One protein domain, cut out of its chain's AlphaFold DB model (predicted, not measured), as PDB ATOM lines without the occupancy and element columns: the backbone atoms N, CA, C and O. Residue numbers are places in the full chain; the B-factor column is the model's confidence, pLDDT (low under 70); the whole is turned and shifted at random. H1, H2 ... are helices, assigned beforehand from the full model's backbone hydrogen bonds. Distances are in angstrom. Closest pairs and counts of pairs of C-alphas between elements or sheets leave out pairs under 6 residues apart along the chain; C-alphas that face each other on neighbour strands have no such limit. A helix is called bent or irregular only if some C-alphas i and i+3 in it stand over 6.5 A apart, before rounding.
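Overview. This is residues 60 to 135 of the 630 residues of the protein "CCHC-type domain-containing protein" of Rhizophagus irregularis (strain DAOM 197198w) (UniProt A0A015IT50). A long helix, H1, forms one side of the model, a short helix, H2, packs steeply on a part of it, and on the far side of H2 a helical hairpin of H3 and H4 completes the body. The first turn of H1, with the residues before it, sticks out as a free end, residues 60 to 65. The printed part has 76 residues with four named helices, in the order H1, H2, H3, H4, and no named strand; the class is all helix. The whole is compact, with a radius of gyration of the C-alphas of 12.4 A, and its C-alphas span 37 by 26 by 26 A.

Along the chain. Find C-alpha 62 at (26.289, 19.127, 40.870), where H1 begins; this longest helix runs over residues 62 to 80, 27.7 A from first to last C-alpha, and ends with C-alpha 80 at (0.550, 14.243, 31.867). Next look at H2, residues 86 to 95, 14.3 A long. H3 covers residues 105 to 114 and is 14.2 A long. H4 covers residues 119 to 133, 20.9 A, and ends with C-alpha 133 at (-3.033, 24.617, 50.732).

Arrangement. Start from H1, which touches H2 with residues 70 to 74 alone. Their closest C-alphas are those of Val 70 and Leu 89, 6.3 A apart. The two helices run opposite ways at a steep tilt of 62 degrees. From H2 go on to H4: these are close but not clearly touching, the closest C-alphas being those of Met 95 and Arg 123, 7.6 A apart. Their lines are only just about perpendicular, at 72 degrees. H4 touches H3, with Asn 114 and Leu 122 as the closest C-alphas, 6.4 A apart. H3 and H4 run opposite ways at a shallow tilt of 27 degrees and form a helical hairpin. H1 is apart from H3 and from H4, and H2 is apart from H3. In the backbones of H2, H3 and H4 every O i to N i+4 pair is within hydrogen-bond range; in H1 it is 14 of 15.

Size, cuts and confidence. The two C-alphas farthest apart are the first and last printed, those of Glu 60 and Gly 135, at 40.0 A. The printed part has no cut. The links from H1 to H2 and from H3 to H4 are tight, with 5 and 4 residues, and the link from H2 to H3 is short, with 9; no link is long. Look in the B-factor column for the model's confidence: the mean pLDDT of the printed part is 77.5, and residues 60 to 67 and 134 to 135 are under 70.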
ATOM      1  N   GLU A  60      30.713  17.013  37.744       50.97
ATOM      2  CA  GLU A  60      29.747  15.934  37.546       50.97
ATOM      3  C   GLU A  60      28.999  15.520  38.831       50.97
ATOM      4  O   GLU A  60      28.051  14.746  38.724       50.97
ATOM      5  N   GLU A  61      29.333  16.058  40.016       47.47
ATOM      6  CA  GLU A  61      28.480  15.899  41.215       47.47
ATOM      7  C   GLU A  61      27.273  16.875  41.218       47.47
ATOM      8  O   GLU A  61      26.158  16.409  41.428       47.47
ATOM      9  N   ASP A  62      27.425  18.169  40.884       49.12
ATOM     10  CA  ASP A  62      26.289  19.127  40.870       49.12
ATOM     11  C   ASP A  62      25.407  19.031  39.606       49.12
ATOM     12  O   ASP A  62      24.176  19.072  39.675       49.12
ATOM     13  N   ILE A  63      26.022  18.938  38.418       51.12
ATOM     14  CA  ILE A  63      25.286  19.094  37.148       51.12
ATOM     15  C   ILE A  63      24.367  17.894  36.884       51.12
ATOM     16  O   ILE A  63      23.247  18.076  36.412       51.12
ATOM     17  N   ASN A  64      24.820  16.676  37.198       55.53
ATOM     18  CA  ASN A  64      24.063  15.463  36.892       55.53
ATOM     19  C   ASN A  64      22.800  15.328  37.753       55.53
ATOM     20  O   ASN A  64      21.777  14.893  37.232       55.53
ATOM     21  N   GLU A  65      22.821  15.726  39.032       58.91
ATOM     22  CA  GLU A  65      21.623  15.632  39.876       58.91
ATOM     23  C   GLU A  65      20.521  16.593  39.403       58.91
ATOM     24  O   GLU A  65      19.366  16.181  39.282       58.91
ATOM     25  N   MET A  66      20.873  17.837  39.047       61.47
ATOM     26  CA  MET A  66      19.922  18.796  38.469       61.47
ATOM     27  C   MET A  66      19.420  18.369  37.082       61.47
ATOM     28  O   MET A  66      18.220  18.433  36.825       61.47
ATOM     29  N   ASP A  67      20.307  17.916  36.195       67.12
ATOM     30  CA  ASP A  67      19.953  17.492  34.835       67.12
ATOM     31  C   ASP A  67      19.069  16.228  34.855       67.12
ATOM     32  O   ASP A  67      18.034  16.166  34.189       67.12
ATOM     33  N   ASP A  68      19.373  15.245  35.708       74.38
ATOM     34  CA  ASP A  68      18.502  14.081  35.903       74.38
ATOM     35  C   ASP A  68      17.194  14.437  36.627       74.38
ATOM     36  O   ASP A  68      16.168  13.815  36.351       74.38
ATOM     37  N   ARG A  69      17.176  15.448  37.508       77.12
ATOM     38  CA  ARG A  69      15.941  15.987  38.111       77.12
ATOM     39  C   ARG A  69      15.029  16.612  37.053       77.12
ATOM     40  O   ARG A  69      13.854  16.254  36.985       77.12
ATOM     41  N   VAL A  70      15.580  17.440  36.164       78.69
ATOM     42  CA  VAL A  70      14.854  18.007  35.016       78.69
ATOM     43  C   VAL A  70      14.340  16.903  34.088       78.69
ATOM     44  O   VAL A  70      13.158  16.909  33.759       78.69
ATOM     45  N   LYS A  71      15.162  15.907  33.724       80.38
ATOM     46  CA  LYS A  71      14.727  14.767  32.886       80.38
ATOM     47  C   LYS A  71      13.599  13.953  33.525       80.38
ATOM     48  O   LYS A  71      12.691  13.528  32.810       80.38
ATOM     49  N   ARG A  72      13.642  13.717  34.846       77.12
ATOM     50  CA  ARG A  72      12.564  13.024  35.577       77.12
ATOM     51  C   ARG A  72      11.260  13.811  35.495       77.12
ATOM     52  O   ARG A  72      10.267  13.255  35.036       77.12
ATOM     53  N   LEU A  73      11.279  15.088  35.881       78.69
ATOM     54  CA  LEU A  73      10.101  15.958  35.856       78.69
ATOM     55  C   LEU A  73       9.538  16.108  34.440       78.69
ATOM     56  O   LEU A  73       8.357  15.853  34.225       78.69
ATOM     57  N   LYS A  74      10.385  16.424  33.454       80.75
ATOM     58  CA  LYS A  74       9.990  16.565  32.046       80.75
ATOM     59  C   LYS A  74       9.251  15.326  31.538       80.75
ATOM     60  O   LYS A  74       8.175  15.454  30.970       80.75
ATOM     61  N   LYS A  75       9.769  14.128  31.821       79.44
ATOM     62  CA  LYS A  75       9.136  12.858  31.434       79.44
ATOM     63  C   LYS A  75       7.794  12.601  32.136       79.44
ATOM     64  O   LYS A  75       6.951  11.888  31.594       79.44
ATOM     65  N   ILE A  76       7.589  13.148  33.335       76.94
ATOM     66  CA  ILE A  76       6.299  13.088  34.037       76.94
ATOM     67  C   ILE A  76       5.305  14.048  33.372       76.94
ATOM     68  O   ILE A  76       4.208  13.618  33.032       76.94
ATOM     69  N   PHE A  77       5.708  15.287  33.073       79.19
ATOM     70  CA  PHE A  77       4.873  16.259  32.354       79.19
ATOM     71  C   PHE A  77       4.513  15.817  30.928       79.19
ATOM     72  O   PHE A  77       3.349  15.906  30.544       79.19
ATOM     73  N   GLU A  78       5.461  15.234  30.185       79.50
ATOM     74  CA  GLU A  78       5.216  14.561  28.898       79.50
ATOM     75  C   GLU A  78       4.160  13.445  29.030       79.50
ATOM     76  O   GLU A  78       3.338  13.261  28.134       79.50
ATOM     77  N   GLY A  79       4.141  12.722  30.157       70.69
ATOM     78  CA  GLY A  79       3.131  11.706  30.476       70.69
ATOM     79  C   GLY A  79       1.787  12.258  30.977       70.69
ATOM     80  O   GLY A  79       0.789  11.545  30.916       70.69
ATOM     81  N   MET A  80       1.755  13.507  31.451       70.56
ATOM     82  CA  MET A  80       0.550  14.243  31.867       70.56
ATOM     83  C   MET A  80      -0.044  15.107  30.738       70.56
ATOM     84  O   MET A  80      -1.129  15.654  30.901       70.56
ATOM     85  N   GLY A  81       0.654  15.249  29.605       73.00
ATOM     86  CA  GLY A  81       0.251  16.113  28.490       73.00
ATOM     87  C   GLY A  81       0.549  17.607  28.688       73.00
ATOM     88  O   GLY A  81       0.085  18.427  27.900       73.00
ATOM     89  N   ILE A  82       1.324  17.978  29.714       77.06
ATOM     90  CA  ILE A  82       1.635  19.377  30.043       77.06
ATOM     91  C   ILE A  82       2.924  19.803  29.328       77.06
ATOM     92  O   ILE A  82       3.975  19.176  29.472       77.06
ATOM     93  N   ILE A  83       2.863  20.904  28.575       74.56
ATOM     94  CA  ILE A  83       4.004  21.438  27.817       74.56
ATOM     95  C   ILE A  83       4.884  22.305  28.735       74.56
ATOM     96  O   ILE A  83       4.790  23.530  28.729       74.56
ATOM     97  N   MET A  84       5.753  21.654  29.514       77.12
ATOM     98  CA  MET A  84       6.824  22.302  30.285       77.12
ATOM     99  C   MET A  84       8.137  22.300  29.489       77.12
ATOM    100  O   MET A  84       8.622  21.235  29.100       77.12
ATOM    101  N   ILE A  85       8.765  23.465  29.292       83.12
ATOM    102  CA  ILE A  85      10.132  23.515  28.731       83.12
ATOM    103  C   ILE A  85      11.201  23.365  29.824       83.12
ATOM    104  O   ILE A  85      11.006  23.738  30.978       83.12
ATOM    105  N   GLU A  86      12.384  22.868  29.458       78.31
ATOM    106  CA  GLU A  86      13.492  22.635  30.404       78.31
ATOM    107  C   GLU A  86      13.910  23.913  31.156       78.31
ATOM    108  O   GLU A  86      14.239  23.848  32.337       78.31
ATOM    109  N   GLY A  87      13.812  25.085  30.517       78.06
ATOM    110  CA  GLY A  87      14.056  26.382  31.160       78.06
ATOM    111  C   GLY A  87      13.002  26.791  32.200       78.06
ATOM    112  O   GLY A  87      13.340  27.470  33.166       78.06
ATOM    113  N   GLU A  88      11.746  26.358  32.049       84.19
ATOM    114  CA  GLU A  88      10.684  26.568  33.046       84.19
ATOM    115  C   GLU A  88      10.921  25.669  34.269       84.19
ATOM    116  O   GLU A  88      10.907  26.150  35.402       84.19
ATOM    117  N   LEU A  89      11.251  24.391  34.039       83.25
ATOM    118  CA  LEU A  89      11.601  23.435  35.098       83.25
ATOM    119  C   LEU A  89      12.852  23.864  35.871       83.25
ATOM    120  O   LEU A  89      12.837  23.890  37.100       83.25
ATOM    121  N   LEU A  90      13.915  24.265  35.168       81.81
ATOM    122  CA  LEU A  90      15.129  24.800  35.788       81.81
ATOM    123  C   LEU A  90      14.837  26.043  36.633       81.81
ATOM    124  O   LEU A  90      15.431  26.193  37.698       81.81
ATOM    125  N   ARG A  91      13.916  26.915  36.207       82.44
ATOM    126  CA  ARG A  91      13.527  28.109  36.971       82.44
ATOM    127  C   ARG A  91      12.786  27.748  38.260       82.44
ATOM    128  O   ARG A  91      13.135  28.285  39.307       82.44
ATOM    129  N   LEU A  92      11.831  26.818  38.208       82.75
ATOM    130  CA  LEU A  92      11.131  26.305  39.395       82.75
ATOM    131  C   LEU A  92      12.104  25.655  40.393       82.75
ATOM    132  O   LEU A  92      12.124  26.023  41.567       82.75
ATOM    133  N   ILE A  93      12.980  24.770  39.906       81.06
ATOM    134  CA  ILE A  93      14.050  24.138  40.696       81.06
ATOM    135  C   ILE A  93      14.973  25.194  41.329       81.06
ATOM    136  O   ILE A  93      15.323  25.077  42.500       81.06
ATOM    137  N   SER A  94      15.344  26.241  40.582       80.12
ATOM    138  CA  SER A  94      16.251  27.302  41.054       80.12
ATOM    139  C   SER A  94      15.634  28.208  42.125       80.12
ATOM    140  O   SER A  94      16.367  28.734  42.959       80.12
ATOM    141  N   MET A  95      14.306  28.380  42.132       79.38
ATOM    142  CA  MET A  95      13.599  29.122  43.189       79.38
ATOM    143  C   MET A  95      13.534  28.348  44.520       79.38
ATOM    144  O   MET A  95      13.329  28.964  45.571       79.38
ATOM    145  N   GLY A  96      13.770  27.031  44.483       78.19
ATOM    146  CA  GLY A  96      13.867  26.147  45.649       78.19
ATOM    147  C   GLY A  96      12.764  25.092  45.758       78.19
ATOM    148  O   GLY A  96      12.851  24.248  46.645       78.19
ATOM    149  N   TYR A  97      11.765  25.103  44.869       81.38
ATOM    150  CA  TYR A  97      10.620  24.191  44.947       81.38
ATOM    151  C   TYR A  97      11.020  22.720  44.742       81.38
ATOM    152  O   TYR A  97      11.932  22.381  43.976       81.38
ATOM    153  N   THR A  98      10.325  21.835  45.448       79.69
ATOM    154  CA  THR A  98      10.498  20.378  45.467       79.69
ATOM    155  C   THR A  98       9.805  19.697  44.285       79.69
ATOM    156  O   THR A  98       8.958  20.277  43.615       79.69
ATOM    157  N   ASP A  99      10.136  18.426  44.031       78.44
ATOM    158  CA  ASP A  99       9.445  17.622  43.008       78.44
ATOM    159  C   ASP A  99       7.972  17.341  43.371       78.44
ATOM    160  O   ASP A  99       7.217  16.926  42.501       78.44
ATOM    161  N   GLY A 100       7.556  17.556  44.627       73.06
ATOM    162  CA  GLY A 100       6.157  17.437  45.049       73.06
ATOM    163  C   GLY A 100       5.341  18.659  44.639       73.06
ATOM    164  O   GLY A 100       4.380  18.520  43.894       73.06
ATOM    165  N   GLU A 101       5.777  19.848  45.061       80.38
ATOM    166  CA  GLU A 101       5.125  21.129  44.738       80.38
ATOM    167  C   GLU A 101       5.127  21.383  43.224       80.38
ATOM    168  O   GLU A 101       4.113  21.758  42.650       80.38
ATOM    169  N   ILE A 102       6.245  21.089  42.545       83.25
ATOM    170  CA  ILE A 102       6.340  21.217  41.084       83.25
ATOM    171  C   ILE A 102       5.389  20.250  40.365       83.25
ATOM    172  O   ILE A 102       4.991  20.551  39.252       83.25
ATOM    173  N   LEU A 103       5.021  19.102  40.944       80.88
ATOM    174  CA  LEU A 103       4.070  18.168  40.325       80.88
ATOM    175  C   LEU A 103       2.616  18.385  40.766       80.88
ATOM    176  O   LEU A 103       1.749  17.629  40.317       80.88
ATOM    177  N   ASP A 104       2.331  19.393  41.594       81.62
ATOM    178  CA  ASP A 104       0.954  19.810  41.833       81.62
ATOM    179  C   ASP A 104       0.364  20.515  40.601       81.62
ATOM    180  O   ASP A 104       1.032  21.251  39.867       81.62
ATOM    181  N   LYS A 105      -0.923  20.259  40.364       79.62
ATOM    182  CA  LYS A 105      -1.637  20.735  39.185       79.62
ATOM    183  C   LYS A 105      -1.978  22.224  39.297       79.62
ATOM    184  O   LYS A 105      -1.747  22.956  38.339       79.62
ATOM    185  N   GLU A 106      -2.490  22.668  40.444       79.06
ATOM    186  CA  GLU A 106      -2.885  24.066  40.677       79.06
ATOM    187  C   GLU A 106      -1.648  24.980  40.684       79.06
ATOM    188  O   GLU A 106      -1.617  26.014  40.008       79.06
ATOM    189  N   PHE A 107      -0.574  24.530  41.338       87.44
ATOM    190  CA  PHE A 107       0.741  25.170  41.317       87.44
ATOM    191  C   PHE A 107       1.285  25.365  39.889       87.44
ATOM    192  O   PHE A 107       1.779  26.446  39.552       87.44
ATOM    193  N   ILE A 108       1.186  24.348  39.022       84.62
ATOM    194  CA  ILE A 108       1.674  24.423  37.635       84.62
ATOM    195  C   ILE A 108       0.764  25.242  36.722       84.62
ATOM    196  O   ILE A 108       1.283  25.972  35.875       84.62
ATOM    197  N   GLU A 109      -0.557  25.177  36.891       84.50
ATOM    198  CA  GLU A 109      -1.493  26.029  36.149       84.50
ATOM    199  C   GLU A 109      -1.210  27.512  36.453       84.50
ATOM    200  O   GLU A 109      -0.977  28.298  35.529       84.50
ATOM    201  N   ILE A 110      -1.052  27.881  37.729       84.62
ATOM    202  CA  ILE A 110      -0.755  29.266  38.123       84.62
ATOM    203  C   ILE A 110       0.690  29.671  37.780       84.62
ATOM    204  O   ILE A 110       0.923  30.825  37.397       84.62
ATOM    205  N   PHE A 111       1.667  28.755  37.793       88.00
ATOM    206  CA  PHE A 111       2.983  29.025  37.202       88.00
ATOM    207  C   PHE A 111       2.872  29.337  35.700       88.00
ATOM    208  O   PHE A 111       3.459  30.319  35.245       88.00
ATOM    209  N   GLN A 112       2.118  28.548  34.927       83.50
ATOM    210  CA  GLN A 112       1.977  28.723  33.477       83.50
ATOM    211  C   GLN A 112       1.255  30.025  33.104       83.50
ATOM    212  O   GLN A 112       1.682  30.694  32.160       83.50
ATOM    213  N   GLU A 113       0.239  30.439  33.865       85.31
ATOM    214  CA  GLU A 113      -0.405  31.752  33.703       85.31
ATOM    215  C   GLU A 113       0.568  32.917  33.949       85.31
ATOM    216  O   GLU A 113       0.567  33.911  33.220       85.31
ATOM    217  N   ASN A 114       1.433  32.796  34.962       84.00
ATOM    218  CA  ASN A 114       2.257  33.900  35.460       84.00
ATOM    219  C   ASN A 114       3.725  33.841  34.998       84.00
ATOM    220  O   ASN A 114       4.529  34.695  35.370       84.00
ATOM    221  N   LYS A 115       4.108  32.874  34.150       80.25
ATOM    222  CA  LYS A 115       5.514  32.572  33.808       80.25
ATOM    223  C   LYS A 115       6.333  33.727  33.227       80.25
ATOM    224  O   LYS A 115       7.559  33.723  33.338       80.25
ATOM    225  N   ASN A 116       5.682  34.725  32.633       83.19
ATOM    226  CA  ASN A 116       6.341  35.911  32.079       83.19
ATOM    227  C   ASN A 116       6.671  36.985  33.136       83.19
ATOM    228  O   ASN A 116       7.368  37.952  32.827       83.19
ATOM    229  N   GLU A 117       6.186  36.847  34.372       82.06
ATOM    230  CA  GLU A 117       6.466  37.788  35.455       82.06
ATOM    231  C   GLU A 117       7.887  37.636  36.020       82.06
ATOM    232  O   GLU A 117       8.617  36.674  35.751       82.06
ATOM    233  N   SER A 118       8.299  38.606  36.844       81.62
ATOM    234  CA  SER A 118       9.567  38.516  37.571       81.62
ATOM    235  C   SER A 118       9.537  37.381  38.599       81.62
ATOM    236  O   SER A 118       8.499  37.094  39.193       81.62
ATOM    237  N   GLU A 119      10.697  36.777  38.854       78.12
ATOM    238  CA  GLU A 119      10.874  35.690  39.829       78.12
ATOM    239  C   GLU A 119      10.296  36.026  41.217       78.12
ATOM    240  O   GLU A 119       9.691  35.171  41.851       78.12
ATOM    241  N   LYS A 120      10.388  37.292  41.648       80.69
ATOM    242  CA  LYS A 120       9.844  37.766  42.928       80.69
ATOM    243  C   LYS A 120       8.312  37.721  42.993       80.69
ATOM    244  O   LYS A 120       7.765  37.414  44.048       80.69
ATOM    245  N   GLU A 121       7.624  38.055  41.903       81.00
ATOM    246  CA  GLU A 121       6.155  38.121  41.883       81.00
ATOM    247  C   GLU A 121       5.534  36.743  41.611       81.00
ATOM    248  O   GLU A 121       4.581  36.370  42.289       81.00
ATOM    249  N   LEU A 122       6.168  35.930  40.753       85.31
ATOM    250  CA  LEU A 122       5.889  34.492  40.644       85.31
ATOM    251  C   LEU A 122       6.021  33.798  41.999       85.31
ATOM    252  O   LEU A 122       5.085  33.141  42.443       85.31
ATOM    253  N   ARG A 123       7.152  33.999  42.688       84.75
ATOM    254  CA  ARG A 123       7.401  33.402  44.000       84.75
ATOM    255  C   ARG A 123       6.345  33.795  45.030       84.75
ATOM    256  O   ARG A 123       5.834  32.920  45.706       84.75
ATOM    257  N   LYS A 124       5.949  35.071  45.115       86.00
ATOM    258  CA  LYS A 124       4.838  35.490  45.995       86.00
ATOM    259  C   LYS A 124       3.541  34.727  45.717       86.00
ATOM    260  O   LYS A 124       2.851  34.371  46.661       86.00
ATOM    261  N   LYS A 125       3.184  34.530  44.442       87.88
ATOM    262  CA  LYS A 125       1.943  33.843  44.049       87.88
ATOM    263  C   LYS A 125       2.000  32.355  44.396       87.88
ATOM    264  O   LYS A 125       1.070  31.848  45.006       87.88
ATOM    265  N   LEU A 126       3.111  31.697  44.078       88.06
ATOM    266  CA  LEU A 126       3.336  30.280  44.368       88.06
ATOM    267  C   LEU A 126       3.457  30.015  45.881       88.06
ATOM    268  O   LEU A 126       2.761  29.153  46.403       88.06
ATOM    269  N   ASP A 127       4.242  30.815  46.613       85.81
ATOM    270  CA  ASP A 127       4.376  30.715  48.077       85.81
ATOM    271  C   ASP A 127       3.033  31.012  48.788       85.81
ATOM    272  O   ASP A 127       2.763  30.455  49.852       85.81
ATOM    273  N   LYS A 128       2.157  31.849  48.200       86.50
ATOM    274  CA  LYS A 128       0.792  32.096  48.702       86.50
ATOM    275  C   LYS A 128      -0.117  30.873  48.532       86.50
ATOM    276  O   LYS A 128      -0.799  30.525  49.488       86.50
ATOM    277  N   LEU A 129      -0.082  30.192  47.381       82.38
ATOM    278  CA  LEU A 129      -0.827  28.938  47.185       82.38
ATOM    279  C   LEU A 129      -0.388  27.863  48.175       82.38
ATOM    280  O   LEU A 129      -1.230  27.223  48.789       82.38
ATOM    281  N   LEU A 130       0.922  27.698  48.374       83.38
ATOM    282  CA  LEU A 130       1.451  26.704  49.311       83.38
ATOM    283  C   LEU A 130       1.015  26.996  50.757       83.38
ATOM    284  O   LEU A 130       0.668  26.067  51.482       83.38
ATOM    285  N   LYS A 131       0.939  28.273  51.161       81.12
ATOM    286  CA  LYS A 131       0.336  28.681  52.443       81.12
ATOM    287  C   LYS A 131      -1.161  28.375  52.530       81.12
ATOM    288  O   LYS A 131      -1.621  27.906  53.568       81.12
ATOM    289  N   GLU A 132      -1.916  28.641  51.464       77.44
ATOM    290  CA  GLU A 132      -3.365  28.410  51.414       77.44
ATOM    291  C   GLU A 132      -3.700  26.907  51.425       77.44
ATOM    292  O   GLU A 132      -4.573  26.489  52.185       77.44
ATOM    293  N   GLN A 133      -2.946  26.082  50.691       72.31
ATOM    294  CA  GLN A 133      -3.033  24.617  50.732       72.31
ATOM    295  C   GLN A 133      -2.587  24.039  52.092       72.31
ATOM    296  O   GLN A 133      -3.134  23.028  52.523       72.31
ATOM    297  N   ALA A 134      -1.655  24.695  52.798       67.12
ATOM    298  CA  ALA A 134      -1.249  24.360  54.171       67.12
ATOM    299  C   ALA A 134      -2.187  24.920  55.268       67.12
ATOM    300  O   ALA A 134      -1.900  24.780  56.456       67.12
ATOM    301  N   GLY A 135      -3.293  25.584  54.906       53.22
ATOM    302  CA  GLY A 135      -4.267  26.123  55.863       53.22
ATOM    303  C   GLY A 135      -3.802  27.352  56.661       53.22
ATOM    304  O   GLY A 135      -4.497  27.774  57.589       53.22
TER     305      GLY A 135